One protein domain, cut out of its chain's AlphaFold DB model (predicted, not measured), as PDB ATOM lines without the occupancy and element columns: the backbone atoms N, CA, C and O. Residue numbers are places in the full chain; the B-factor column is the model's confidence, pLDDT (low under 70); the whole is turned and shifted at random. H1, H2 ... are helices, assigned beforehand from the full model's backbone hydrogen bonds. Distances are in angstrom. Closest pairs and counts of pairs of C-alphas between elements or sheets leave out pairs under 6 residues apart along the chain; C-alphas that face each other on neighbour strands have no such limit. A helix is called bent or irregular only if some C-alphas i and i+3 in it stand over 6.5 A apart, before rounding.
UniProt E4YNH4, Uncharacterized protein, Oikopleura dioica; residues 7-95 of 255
ATOM      1  N   PHE A   7      -9.423 -16.336 -28.297       53.50
ATOM      2  CA  PHE A   7      -9.610 -15.104 -29.057       53.50
ATOM      3  C   PHE A   7     -10.897 -15.049 -29.892       53.50
ATOM      4  O   PHE A   7     -11.553 -14.009 -29.977       53.50
ATOM      5  N   VAL A   8     -11.296 -16.173 -30.494       56.88
ATOM      6  CA  VAL A   8     -12.602 -16.269 -31.170       56.88
ATOM      7  C   VAL A   8     -13.714 -16.294 -30.124       56.88
ATOM      8  O   VAL A   8     -14.794 -15.750 -30.354       56.88
ATOM      9  N   GLU A   9     -13.422 -16.849 -28.947       56.09
ATOM     10  CA  GLU A   9     -14.309 -16.799 -27.795       56.09
ATOM     11  C   GLU A   9     -14.541 -15.337 -27.347       56.09
ATOM     12  O   GLU A   9     -15.684 -14.906 -27.255       56.09
ATOM     13  N   ALA A  10     -13.522 -14.486 -27.218       58.09
ATOM     14  CA  ALA A  10     -13.723 -13.104 -26.751       58.09
ATOM     15  C   ALA A  10     -14.734 -12.259 -27.569       58.09
ATOM     16  O   ALA A  10     -15.452 -11.442 -26.993       58.09
ATOM     17  N   HIS A  11     -14.825 -12.460 -28.889       61.78
ATOM     18  CA  HIS A  11     -15.721 -11.680 -29.760       61.78
ATOM     19  C   HIS A  11     -16.990 -12.426 -30.203       61.78
ATOM     20  O   HIS A  11     -17.972 -11.788 -30.584       61.78
ATOM     21  N   PHE A  12     -16.991 -13.764 -30.161       65.25
ATOM     22  CA  PHE A  12     -18.088 -14.593 -30.679       65.25
ATOM     23  C   PHE A  12     -18.513 -15.732 -29.739       65.25
ATOM     24  O   PHE A  12     -19.249 -16.623 -30.165       65.25
ATOM     25  N   ARG A  13     -18.106 -15.717 -28.461       65.81
ATOM     26  CA  ARG A  13     -18.540 -16.704 -27.450       65.81
ATOM     27  C   ARG A  13     -20.046 -16.760 -27.319       65.81
ATOM     28  O   ARG A  13     -20.629 -17.841 -27.285       65.81
ATOM     29  N   THR A  14     -20.668 -15.589 -27.253       73.88
ATOM     30  CA  THR A  14     -22.112 -15.456 -27.115       73.88
ATOM     31  C   THR A  14     -22.681 -14.794 -28.359       73.88
ATOM     32  O   THR A  14     -22.087 -13.881 -28.927       73.88
ATOM     33  N   PHE A  15     -23.892 -15.193 -28.750       76.12
ATOM     34  CA  PHE A  15     -24.636 -14.525 -29.821       76.12
ATOM     35  C   PHE A  15     -24.742 -13.004 -29.601       76.12
ATOM     36  O   PHE A  15     -24.624 -12.232 -30.548       76.12
ATOM     37  N   LEU A  16     -24.898 -12.572 -28.343       79.50
ATOM     38  CA  LEU A  16     -24.927 -11.157 -27.971       79.50
ATOM     39  C   LEU A  16     -23.578 -10.453 -28.175       79.50
ATOM     40  O   LEU A  16     -23.582  -9.318 -28.641       79.50
ATOM     41  N   ASP A  17     -22.451 -11.117 -27.912       79.25
ATOM     42  CA  ASP A  17     -21.111 -10.560 -28.157       79.25
ATOM     43  C   ASP A  17     -20.852 -10.403 -29.662       79.25
ATOM     44  O   ASP A  17     -20.302  -9.395 -30.112       79.25
ATOM     45  N   GLY A  18     -21.351 -11.351 -30.463       79.50
ATOM     46  CA  GLY A  18     -21.330 -11.265 -31.923       79.50
ATOM     47  C   GLY A  18     -22.196 -10.120 -32.461       79.50
ATOM     48  O   GLY A  18     -21.750  -9.374 -33.333       79.50
ATOM     49  N   ILE A  19     -23.409  -9.929 -31.920       83.69
ATOM     50  CA  ILE A  19     -24.264  -8.774 -32.253       83.69
ATOM     51  C   ILE A  19     -23.589  -7.468 -31.843       83.69
ATOM     52  O   ILE A  19     -23.612  -6.510 -32.612       83.69
ATOM     53  N   TRP A  20     -22.987  -7.418 -30.656       84.94
ATOM     54  CA  TRP A  20     -22.278  -6.239 -30.175       84.94
ATOM     55  C   TRP A  20     -21.102  -5.882 -31.087       84.94
ATOM     56  O   TRP A  20     -20.953  -4.735 -31.503       84.94
ATOM     57  N   THR A  21     -20.315  -6.879 -31.484       80.88
ATOM     58  CA  THR A  21     -19.208  -6.711 -32.429       80.88
ATOM     59  C   THR A  21     -19.710  -6.237 -33.799       80.88
ATOM     60  O   THR A  21     -19.139  -5.318 -34.384       80.88
ATOM     61  N   ALA A  22     -20.828  -6.782 -34.291       81.19
ATOM     62  CA  ALA A  22     -21.469  -6.309 -35.518       81.19
ATOM     63  C   ALA A  22     -22.009  -4.873 -35.393       81.19
ATOM     64  O   ALA A  22     -21.917  -4.104 -36.344       81.19
ATOM     65  N   PHE A  23     -22.528  -4.487 -34.225       84.50
ATOM     66  CA  PHE A  23     -22.973  -3.123 -33.940       84.50
ATOM     67  C   PHE A  23     -21.804  -2.130 -33.944       84.50
ATOM     68  O   PHE A  23     -21.893  -1.085 -34.582       84.50
ATOM     69  N   VAL A  24     -20.677  -2.489 -33.329       85.19
ATOM     70  CA  VAL A  24     -19.415  -1.729 -33.388       85.19
ATOM     71  C   VAL A  24     -18.931  -1.557 -34.836       85.19
ATOM     72  O   VAL A  24     -18.502  -0.475 -35.242       85.19
ATOM     73  N   PHE A  25     -19.054  -2.600 -35.663       84.31
ATOM     74  CA  PHE A  25     -18.768  -2.506 -37.098       84.31
ATOM     75  C   PHE A  25     -19.846  -1.787 -37.913       84.31
ATOM     76  O   PHE A  25     -19.570  -1.406 -39.042       84.31
ATOM     77  N   LEU A  26     -21.049  -1.566 -37.391       84.94
ATOM     78  CA  LEU A  26     -22.065  -0.741 -38.048       84.94
ATOM     79  C   LEU A  26     -21.759   0.746 -37.840       84.94
ATOM     80  O   LEU A  26     -21.789   1.536 -38.784       84.94
ATOM     81  N   THR A  27     -21.425   1.123 -36.606       85.88
ATOM     82  CA  THR A  27     -21.195   2.517 -36.206       85.88
ATOM     83  C   THR A  27     -19.840   3.068 -36.647       85.88
ATOM     84  O   THR A  27     -19.624   4.271 -36.535       85.88
ATOM     85  N   MET A  28     -18.935   2.223 -37.164       83.50
ATOM     86  CA  MET A  28     -17.539   2.578 -37.474       83.50
ATOM     87  C   MET A  28     -16.756   3.109 -36.262       83.50
ATOM     88  O   MET A  28     -15.689   3.704 -36.436       83.50
ATOM     89  N   ASP A  29     -17.241   2.882 -35.042       81.00
ATOM     90  CA  ASP A  29     -16.644   3.411 -33.817       81.00
ATOM     91  C   ASP A  29     -16.198   2.270 -32.906       81.00
ATOM     92  O   ASP A  29     -16.949   1.336 -32.663       81.00
ATOM     93  N   GLY A  30     -14.952   2.314 -32.435       78.62
ATOM     94  CA  GLY A  30     -14.365   1.249 -31.613       78.62
ATOM     95  C   GLY A  30     -13.827   0.028 -32.378       78.62
ATOM     96  O   GLY A  30     -13.177  -0.820 -31.771       78.62
ATOM     97  N   TRP A  31     -13.979  -0.050 -33.708       83.06
ATOM     98  CA  TRP A  31     -13.465  -1.181 -34.505       83.06
ATOM     99  C   TRP A  31     -11.946  -1.370 -34.387       83.06
ATOM    100  O   TRP A  31     -11.464  -2.499 -34.395       83.06
ATOM    101  N   ARG A  32     -11.175  -0.286 -34.216       81.81
ATOM    102  CA  ARG A  32      -9.716  -0.371 -34.028       81.81
ATOM    103  C   ARG A  32      -9.321  -1.141 -32.772       81.81
ATOM    104  O   ARG A  32      -8.322  -1.845 -32.818       81.81
ATOM    105  N   MET A  33     -10.098  -1.035 -31.692       79.50
ATOM    106  CA  MET A  33      -9.838  -1.776 -30.452       79.50
ATOM    107  C   MET A  33      -9.970  -3.285 -30.693       79.50
ATOM    108  O   MET A  33      -9.123  -4.054 -30.251       79.50
ATOM    109  N   ASN A  34     -10.967  -3.701 -31.483       78.31
ATOM    110  CA  ASN A  34     -11.153  -5.105 -31.862       78.31
ATOM    111  C   ASN A  34     -10.017  -5.615 -32.764       78.31
ATOM    112  O   ASN A  34      -9.568  -6.748 -32.620       78.31
ATOM    113  N   PHE A  35      -9.518  -4.777 -33.681       82.00
ATOM    114  CA  PHE A  35      -8.362  -5.135 -34.508       82.00
ATOM    115  C   PHE A  35      -7.078  -5.238 -33.696       82.00
ATOM    116  O   PHE A  35      -6.333  -6.196 -33.871       82.00
ATOM    117  N   GLN A  36      -6.843  -4.290 -32.792       81.69
ATOM    118  CA  GLN A  36      -5.682  -4.301 -31.913       81.69
ATOM    119  C   GLN A  36      -5.657  -5.560 -31.043       81.69
ATOM    120  O   GLN A  36      -4.644  -6.246 -31.031       81.69
ATOM    121  N   ALA A  37      -6.789  -5.941 -30.444       76.00
ATOM    122  CA  ALA A  37      -6.897  -7.192 -29.694       76.00
ATOM    123  C   ALA A  37      -6.545  -8.432 -30.546       76.00
ATOM    124  O   ALA A  37      -5.935  -9.376 -30.047       76.00
ATOM    125  N   GLY A  38      -6.890  -8.431 -31.841       77.50
ATOM    126  CA  GLY A  38      -6.513  -9.511 -32.760       77.50
ATOM    127  C   GLY A  38      -5.043  -9.545 -33.140       77.50
ATOM    128  O   GLY A  38      -4.479 -10.633 -33.269       77.50
ATOM    129  N   PHE A  39      -4.409  -8.384 -33.276       80.75
ATOM    130  CA  PHE A  39      -2.961  -8.304 -33.461       80.75
ATOM    131  C   PHE A  39      -2.207  -8.717 -32.192       80.75
ATOM    132  O   PHE A  39      -1.249  -9.477 -32.291       80.75
ATOM    133  N   ASP A  40      -2.689  -8.320 -31.013       79.69
ATOM    134  CA  ASP A  40      -2.106  -8.714 -29.729       79.69
ATOM    135  C   ASP A  40      -2.186 -10.239 -29.534       79.69
ATOM    136  O   ASP A  40      -1.213 -10.871 -29.119       79.69
ATOM    137  N   TYR A  41      -3.302 -10.874 -29.913       73.56
ATOM    138  CA  TYR A  41      -3.405 -12.337 -29.919       73.56
ATOM    139  C   TYR A  41      -2.422 -12.988 -30.902       73.56
ATOM    140  O   TYR A  41      -1.793 -13.996 -30.581       73.56
ATOM    141  N   TYR A  42      -2.253 -12.415 -32.095       76.69
ATOM    142  CA  TYR A  42      -1.279 -12.916 -33.062       76.69
ATOM    143  C   TYR A  42       0.168 -12.806 -32.555       76.69
ATOM    144  O   TYR A  42       0.975 -13.687 -32.834       76.69
ATOM    145  N   GLU A  43       0.511 -11.759 -31.806       78.94
ATOM    146  CA  GLU A  43       1.876 -11.528 -31.326       78.94
ATOM    147  C   GLU A  43       2.206 -12.330 -30.056       78.94
ATOM    148  O   GLU A  43       3.280 -12.931 -29.973       78.94
ATOM    149  N   TYR A  44       1.269 -12.411 -29.105       76.00
ATOM    150  CA  TYR A  44       1.510 -12.958 -27.763       76.00
ATOM    151  C   TYR A  44       0.927 -14.359 -27.510       76.00
ATOM    152  O   TYR A  44       1.135 -14.906 -26.428       76.00
ATOM    153  N   SER A  45       0.213 -14.970 -28.463       74.25
ATOM    154  CA  SER A  45      -0.331 -16.326 -28.278       74.25
ATOM    155  C   SER A  45       0.766 -17.401 -28.256       74.25
ATOM    156  O   SER A  45       1.627 -17.435 -29.139       74.25
ATOM    157  N   GLU A  46       0.669 -18.320 -27.285       75.06
ATOM    158  CA  GLU A  46       1.535 -19.503 -27.107       75.06
ATOM    159  C   GLU A  46       1.283 -20.628 -28.138       75.06
ATOM    160  O   GLU A  46       1.996 -21.633 -28.148       75.06
ATOM    161  N   ASN A  47       0.291 -20.471 -29.023       73.88
ATOM    162  CA  ASN A  47      -0.061 -21.462 -30.042       73.88
ATOM    163  C   ASN A  47       1.019 -21.599 -31.139       73.88
ATOM    164  O   ASN A  47       1.711 -20.625 -31.461       73.88
ATOM    165  N   PRO A  48       1.159 -22.785 -31.770       74.81
ATOM    166  CA  PRO A  48       2.138 -23.004 -32.833       74.81
ATOM    167  C   PRO A  48       1.913 -22.058 -34.026       74.81
ATOM    168  O   PRO A  48       0.781 -21.839 -34.463       74.81
ATOM    169  N   LEU A  49       3.012 -21.530 -34.590       73.81
ATOM    170  CA  LEU A  49       2.977 -20.478 -35.622       73.81
ATOM    171  C   LEU A  49       2.063 -20.806 -36.817       73.81
ATOM    172  O   LEU A  49       1.324 -19.931 -37.261       73.81
ATOM    173  N   SER A  50       2.077 -22.047 -37.326       73.12
ATOM    174  CA  SER A  50       1.323 -22.387 -38.545       73.12
ATOM    175  C   SER A  50      -0.192 -22.378 -38.347       73.12
ATOM    176  O   SER A  50      -0.933 -22.061 -39.273       73.12
ATOM    177  N   GLU A  51      -0.669 -22.735 -37.154       74.38
ATOM    178  CA  GLU A  51      -2.102 -22.720 -36.843       74.38
ATOM    179  C   GLU A  51      -2.568 -21.290 -36.555       74.38
ATOM    180  O   GLU A  51      -3.620 -20.864 -37.037       74.38
ATOM    181  N   ARG A  52      -1.729 -20.506 -35.867       76.19
ATOM    182  CA  ARG A  52      -1.988 -19.097 -35.560       76.19
ATOM    183  C   ARG A  52      -2.115 -18.233 -36.815       76.19
ATOM    184  O   ARG A  52      -3.051 -17.443 -36.905       76.19
ATOM    185  N   GLU A  53      -1.219 -18.388 -37.791       80.44
ATOM    186  CA  GLU A  53      -1.244 -17.614 -39.043       80.44
ATOM    187  C   GLU A  53      -2.513 -17.865 -39.863       80.44
ATOM    188  O   GLU A  53      -3.122 -16.918 -40.369       80.44
ATOM    189  N   LEU A  54      -2.948 -19.123 -39.972       80.38
ATOM    190  CA  LEU A  54      -4.129 -19.483 -40.754       80.38
ATOM    191  C   LEU A  54      -5.403 -18.941 -40.095       80.38
ATOM    192  O   LEU A  54      -6.223 -18.303 -40.760       80.38
ATOM    193  N   ILE A  55      -5.535 -19.123 -38.779       78.12
ATOM    194  CA  ILE A  55      -6.677 -18.630 -37.995       78.12
ATOM    195  C   ILE A  55      -6.732 -17.101 -38.023       78.12
ATOM    196  O   ILE A  55      -7.797 -16.532 -38.269       78.12
ATOM    197  N   PHE A  56      -5.593 -16.432 -37.828       82.31
ATOM    198  CA  PHE A  56      -5.510 -14.975 -37.870       82.31
ATOM    199  C   PHE A  56      -5.860 -14.429 -39.256       82.31
ATOM    200  O   PHE A  56      -6.669 -13.512 -39.365       82.31
ATOM    201  N   THR A  57      -5.320 -15.023 -40.324       84.06
ATOM    202  CA  THR A  57      -5.603 -14.595 -41.703       84.06
ATOM    203  C   THR A  57      -7.082 -14.761 -42.034       84.06
ATOM    204  O   THR A  57      -7.700 -13.852 -42.588       84.06
ATOM    205  N   PHE A  58      -7.679 -15.895 -41.660       84.56
ATOM    206  CA  PHE A  58      -9.106 -16.130 -41.851       84.56
ATOM    207  C   PHE A  58      -9.953 -15.106 -41.083       84.56
ATOM    208  O   PHE A  58     -10.827 -14.466 -41.668       84.56
ATOM    209  N   TRP A  59      -9.658 -14.896 -39.798       84.19
ATOM    210  CA  TRP A  59     -10.344 -13.903 -38.973       84.19
ATOM    211  C   TRP A  59     -10.208 -12.490 -39.557       84.19
ATOM    212  O   TRP A  59     -11.205 -11.779 -39.682       84.19
ATOM    213  N   TYR A  60      -9.008 -12.095 -39.983       85.44
ATOM    214  CA  TYR A  60      -8.735 -10.780 -40.555       85.44
ATOM    215  C   TYR A  60      -9.557 -10.536 -41.827       85.44
ATOM    216  O   TYR A  60     -10.226  -9.510 -41.951       85.44
ATOM    217  N   VAL A  61      -9.575 -11.505 -42.747       87.81
ATOM    218  CA  VAL A  61     -10.354 -11.415 -43.991       87.81
ATOM    219  C   VAL A  61     -11.851 -11.306 -43.698       87.81
ATOM    220  O   VAL A  61     -12.524 -10.453 -44.279       87.81
ATOM    221  N   VAL A  62     -12.376 -12.115 -42.774       85.56
ATOM    222  CA  VAL A  62     -13.795 -12.070 -42.391       85.56
ATOM    223  C   VAL A  62     -14.166 -10.708 -41.795       85.56
ATOM    224  O   VAL A  62     -15.163 -10.121 -42.208       85.56
ATOM    225  N   ASN A  63     -13.360 -10.161 -40.882       83.81
ATOM    226  CA  ASN A  63     -13.651  -8.866 -40.254       83.81
ATOM    227  C   ASN A  63     -13.587  -7.702 -41.252       83.81
ATOM    228  O   ASN A  63     -14.440  -6.818 -41.215       83.81
ATOM    229  N   ILE A  64     -12.633  -7.714 -42.187       86.62
ATOM    230  CA  ILE A  64     -12.565  -6.704 -43.253       86.62
ATOM    231  C   ILE A  64     -13.792  -6.782 -44.170       86.62
ATOM    232  O   ILE A  64     -14.364  -5.746 -44.514       86.62
ATOM    233  N   LEU A  65     -14.242  -7.987 -44.529       88.56
ATOM    234  CA  LEU A  65     -15.465  -8.157 -45.320       88.56
ATOM    235  C   LEU A  65     -16.705  -7.637 -44.582       88.56
ATOM    236  O   LEU A  65     -17.539  -6.971 -45.197       88.56
ATOM    237  N   LEU A  66     -16.809  -7.886 -43.272       85.19
ATOM    238  CA  LEU A  66     -17.894  -7.349 -42.450       85.19
ATOM    239  C   LEU A  66     -17.863  -5.818 -42.420       85.19
ATOM    240  O   LEU A  66     -18.904  -5.200 -42.628       85.19
ATOM    241  N   ILE A  67     -16.690  -5.198 -42.246       86.44
ATOM    242  CA  ILE A  67     -16.562  -3.734 -42.289       86.44
ATOM    243  C   ILE A  67     -17.046  -3.189 -43.629       86.44
ATOM    244  O   ILE A  67     -17.820  -2.242 -43.644       86.44
ATOM    245  N   ILE A  68     -16.634  -3.776 -44.754       87.81
ATOM    246  CA  ILE A  68     -17.058  -3.295 -46.075       87.81
ATOM    247  C   ILE A  68     -18.583  -3.403 -46.219       87.81
ATOM    248  O   ILE A  68     -19.228  -2.455 -46.662       87.81
ATOM    249  N   LEU A  69     -19.178  -4.523 -45.805       87.69
ATOM    250  CA  LEU A  69     -20.619  -4.740 -45.913       87.69
ATOM    251  C   LEU A  69     -21.411  -3.771 -45.017       87.69
ATOM    252  O   LEU A  69     -22.337  -3.113 -45.491       87.69
ATOM    253  N   PHE A  70     -21.037  -3.626 -43.745       85.50
ATOM    254  CA  PHE A  70     -21.742  -2.743 -42.813       85.50
ATOM    255  C   PHE A  70     -21.475  -1.255 -43.085       85.50
ATOM    256  O   PHE A  70     -22.417  -0.465 -43.143       85.50
ATOM    257  N   SER A  71     -20.217  -0.874 -43.323       82.88
ATOM    258  CA  SER A  71     -19.823   0.517 -43.582       82.88
ATOM    259  C   SER A  71     -20.409   1.056 -44.872       82.88
ATOM    260  O   SER A  71     -20.902   2.178 -44.908       82.88
ATOM    261  N   LEU A  72     -20.321   0.268 -45.944       84.06
ATOM    262  CA  LEU A  72     -20.629   0.761 -47.274       84.06
ATOM    263  C   LEU A  72     -22.076   0.456 -47.629       84.06
ATOM    264  O   LEU A  72     -22.808   1.363 -48.009       84.06
ATOM    265  N   VAL A  73     -22.517  -0.794 -47.486       88.12
ATOM    266  CA  VAL A  73     -23.844  -1.204 -47.967       88.12
ATOM    267  C   VAL A  73     -24.937  -0.779 -46.989       88.12
ATOM    268  O   VAL A  73     -25.883  -0.101 -47.391       88.12
ATOM    269  N   MET A  74     -24.804  -1.126 -45.704       87.44
ATOM    270  CA  MET A  74     -25.866  -0.865 -44.723       87.44
ATOM    271  C   MET A  74     -26.031   0.629 -44.437       87.44
ATOM    272  O   MET A  74     -27.157   1.122 -44.492       87.44
ATOM    273  N   ASN A  75     -24.942   1.376 -44.227       87.00
ATOM    274  CA  ASN A  75     -25.053   2.824 -44.019       87.00
ATOM    275  C   ASN A  75     -25.596   3.545 -45.257       87.00
ATOM    276  O   ASN A  75     -26.474   4.392 -45.114       87.00
ATOM    277  N   SER A  76     -25.162   3.182 -46.471       89.62
ATOM    278  CA  SER A  76     -25.711   3.799 -47.692       89.62
ATOM    279  C   SER A  76     -27.204   3.516 -47.853       89.62
ATOM    280  O   SER A  76     -27.961   4.401 -48.248       89.62
ATOM    281  N   MET A  77     -27.659   2.309 -47.501       90.56
ATOM    282  CA  MET A  77     -29.082   1.973 -47.525       90.56
ATOM    283  C   MET A  77     -29.877   2.756 -46.471       90.56
ATOM    284  O   MET A  77     -30.956   3.259 -46.780       90.56
ATOM    285  N   ILE A  78     -29.355   2.877 -45.244       89.75
ATOM    286  CA  ILE A  78     -29.989   3.646 -44.164       89.75
ATOM    287  C   ILE A  78     -30.110   5.114 -44.570       89.75
ATOM    288  O   ILE A  78     -31.199   5.674 -44.483       89.75
ATOM    289  N   VAL A  79     -29.033   5.716 -45.078       91.00
ATOM    290  CA  VAL A  79     -29.036   7.110 -45.541       91.00
ATOM    291  C   VAL A  79     -30.047   7.301 -46.665       91.00
ATOM    292  O   VAL A  79     -30.877   8.197 -46.566       91.00
ATOM    293  N   ALA A  80     -30.055   6.435 -47.683       93.44
ATOM    294  CA  ALA A  80     -31.023   6.530 -48.775       93.44
ATOM    295  C   ALA A  80     -32.471   6.463 -48.263       93.44
ATOM    296  O   ALA A  80     -33.303   7.274 -48.654       93.44
ATOM    297  N   ARG A  81     -32.772   5.540 -47.341       92.94
ATOM    298  CA  ARG A  81     -34.110   5.418 -46.746       92.94
ATOM    299  C   ARG A  81     -34.494   6.625 -45.903       92.94
ATOM    300  O   ARG A  81     -35.636   7.057 -45.984       92.94
ATOM    301  N   VAL A  82     -33.566   7.153 -45.109       94.44
ATOM    302  CA  VAL A  82     -33.803   8.339 -44.278       94.44
ATOM    303  C   VAL A  82     -34.037   9.564 -45.155       94.44
ATOM    304  O   VAL A  82     -34.988  10.290 -44.895       94.44
ATOM    305  N   VAL A  83     -33.242   9.752 -46.212       93.56
ATOM    306  CA  VAL A  83     -33.421  10.845 -47.178       93.56
ATOM    307  C   VAL A  83     -34.770  10.718 -47.875       93.56
ATOM    308  O   VAL A  83     -35.561  11.643 -47.796       93.56
ATOM    309  N   THR A  84     -35.113   9.553 -48.432       91.62
ATOM    310  CA  THR A  84     -36.432   9.351 -49.056       91.62
ATOM    311  C   THR A  84     -37.585   9.559 -48.071       91.62
ATOM    312  O   THR A  84     -38.625  10.091 -48.441       91.62
ATOM    313  N   ASN A  85     -37.429   9.148 -46.810       90.75
ATOM    314  CA  ASN A  85     -38.455   9.366 -45.794       90.75
ATOM    315  C   ASN A  85     -38.589  10.847 -45.416       90.75
ATOM    316  O   ASN A  85     -39.701  11.314 -45.192       90.75
ATOM    317  N   LEU A  86     -37.474  11.574 -45.340       87.94
ATOM    318  CA  LEU A  86     -37.462  13.013 -45.093       87.94
ATOM    319  C   LEU A  86     -38.079  13.772 -46.272       87.94
ATOM    320  O   LEU A  86     -38.924  14.632 -46.049       87.94
ATOM    321  N   ASP A  87     -37.716  13.407 -47.503       89.94
ATOM    322  CA  ASP A  87     -38.270  13.978 -48.732       89.94
ATOM    323  C   ASP A  87     -39.788  13.757 -48.789       89.94
ATOM    324  O   ASP A  87     -40.543  14.692 -49.041       89.94
ATOM    325  N   ASN A  88     -40.263  12.547 -48.466       83.62
ATOM    326  CA  ASN A  88     -41.696  12.257 -48.386       83.62
ATOM    327  C   ASN A  88     -42.397  13.071 -47.287       83.62
ATOM    328  O   ASN A  88     -43.474  13.605 -47.528       83.62
ATOM    329  N   ALA A  89     -41.792  13.195 -46.100       80.25
ATOM    330  CA  ALA A  89     -42.362  13.973 -44.998       80.25
ATOM    331  C   ALA A  89     -42.416  15.481 -45.303       80.25
ATOM    332  O   ALA A  89     -43.324  16.166 -44.840       80.25
ATOM    333  N   MET A  90     -41.466  15.997 -46.087       79.00
ATOM    334  CA  MET A  90     -41.463  17.382 -46.557       79.00
ATOM    335  C   MET A  90     -42.563  17.616 -47.601       79.00
ATOM    336  O   MET A  90     -43.310  18.584 -47.495       79.00
ATOM    337  N   LEU A  91     -42.742  16.689 -48.547       76.81
ATOM    338  CA  LEU A  91     -43.828  16.754 -49.534       76.81
ATOM    339  C   LEU A  91     -45.224  16.642 -48.895       76.81
ATOM    340  O   LEU A  91     -46.157  17.287 -49.364       76.81
ATOM    341  N   GLU A  92     -45.374  15.861 -47.822       71.88
ATOM    342  CA  GLU A  92     -46.624  15.739 -47.048       71.88
ATOM    343  C   GLU A  92     -46.918  16.998 -46.207       71.88
ATOM    344  O   GLU A  92     -48.060  17.239 -45.829       71.88
ATOM    345  N   GLN A  93     -45.902  17.821 -45.922       62.62
ATOM    346  CA  GLN A  93     -46.056  19.087 -45.201       62.62
ATOM    347  C   GLN A  93     -46.348  20.278 -46.132       62.62
ATOM    348  O   GLN A  93     -47.058  21.197 -45.720       62.62
ATOM    349  N   ASP A  94     -45.820  20.253 -47.361       59.12
ATOM    350  CA  ASP A  94     -46.055  21.278 -48.389       59.12
ATOM    351  C   ASP A  94     -47.311  20.997 -49.238       59.12
ATOM    352  O   ASP A  94     -47.874  21.908 -49.851       59.12
ATOM    353  N   GLY A  95     -47.774  19.743 -49.275       49.22
ATOM    354  CA  GLY A  95     -49.082  19.372 -49.802       49.22
ATOM    355  C   GLY A  95     -50.193  19.768 -48.829       49.22
ATOM    356  O   GLY A  95     -50.125  19.451 -47.646       49.22
TER     357      GLY A  95
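Overview. This is residues 7 to 95 of the 255 residues of an uncharacterized protein of Oikopleura dioica (UniProt E4YNH4). One very long helix, H4, makes the longest axis, and a shorter helix, H3, folds back beside the first part of it as a helical hairpin. H2 slopes steeply to H4 and packs on it with residues 22 to 27, little H1 makes a corner with the other end of H2, and the last part of H4, from residue 76 on, sticks out as a long bare arm. The printed part has 89 residues with four named helices, in the order H1, H2, H3, H4, and no named strand; its class is all helix. The whole is extended, with a radius of gyration of the C-alphas of 18.7 A and spans of 69 by 21 by 17 A, the arm making much of the length.

Along the chain. H4 is residues 49 to 94, 65.7 A from first to last C-alpha, from C-alpha 49 at (2.977, -20.478, -35.622) to C-alpha 94 at (-46.055, 21.278, -48.389). It is neither bent nor irregular, but only just: C-alphas 71 and 74 are 6.3 A apart. H3 is residues 31 to 44 and measures 20.2 A. H2 is residues 15 to 27 and measures 18.5 A. H1 is residues 7 to 12, 8.6 A long, with C-alpha 7 at (-9.610, -15.104, -29.057).

Arrangement. H3 and H4 form a helical hairpin, their lines at a shallow tilt of 2 degrees, opposite ways. They touch through residues 38 to 42 of H3 and 52 to 56 of H4 alone; the closest C-alphas, those of Tyr 42 and Arg 52, are 6.7 A apart. H2 touches H4 through residues 22 to 27 of H2 and 66 to 75 of H4 alone, at a steep tilt of 61 degrees, the same way; their closest C-alphas, of Leu 26 and Phe 70, are 5.2 A apart. H2 and H3 are close but not clearly touching, with the C-alphas of Phe 25 and Trp 31 closest at 6.0 A. H1 and H2 touch only at the corner, about perpendicular at 82 degrees; their closest C-alphas are those of Phe 12 and Gly 18, 4.8 A apart. H1 and H3 are close but not clearly touching, with the C-alphas of Phe 7 and Tyr 41 closest at 6.8 A. H1 and H4 are only just apart, 8.5 A at the closest. In H2 and H3 every O i to N i+4 pair is within hydrogen-bond range; in H1 it is 1 of 2 and in H4 39 of 42.

Size, cuts and confidence. The two C-alphas farthest apart, of Pro 48 and Gly 95, are 68.6 A apart. Residues 46 to 51, of which 49 to 51 belong to H4, and residues 76 to 95, of which 76 to 94 belong to H4, stand free; the body without them spans 35 by 21 by 17 A. The printed part has no cut, and the three links are tight. The mean pLDDT of the printed part is 80.0, and residues 7 to 13 and 93 to 95 are under 70.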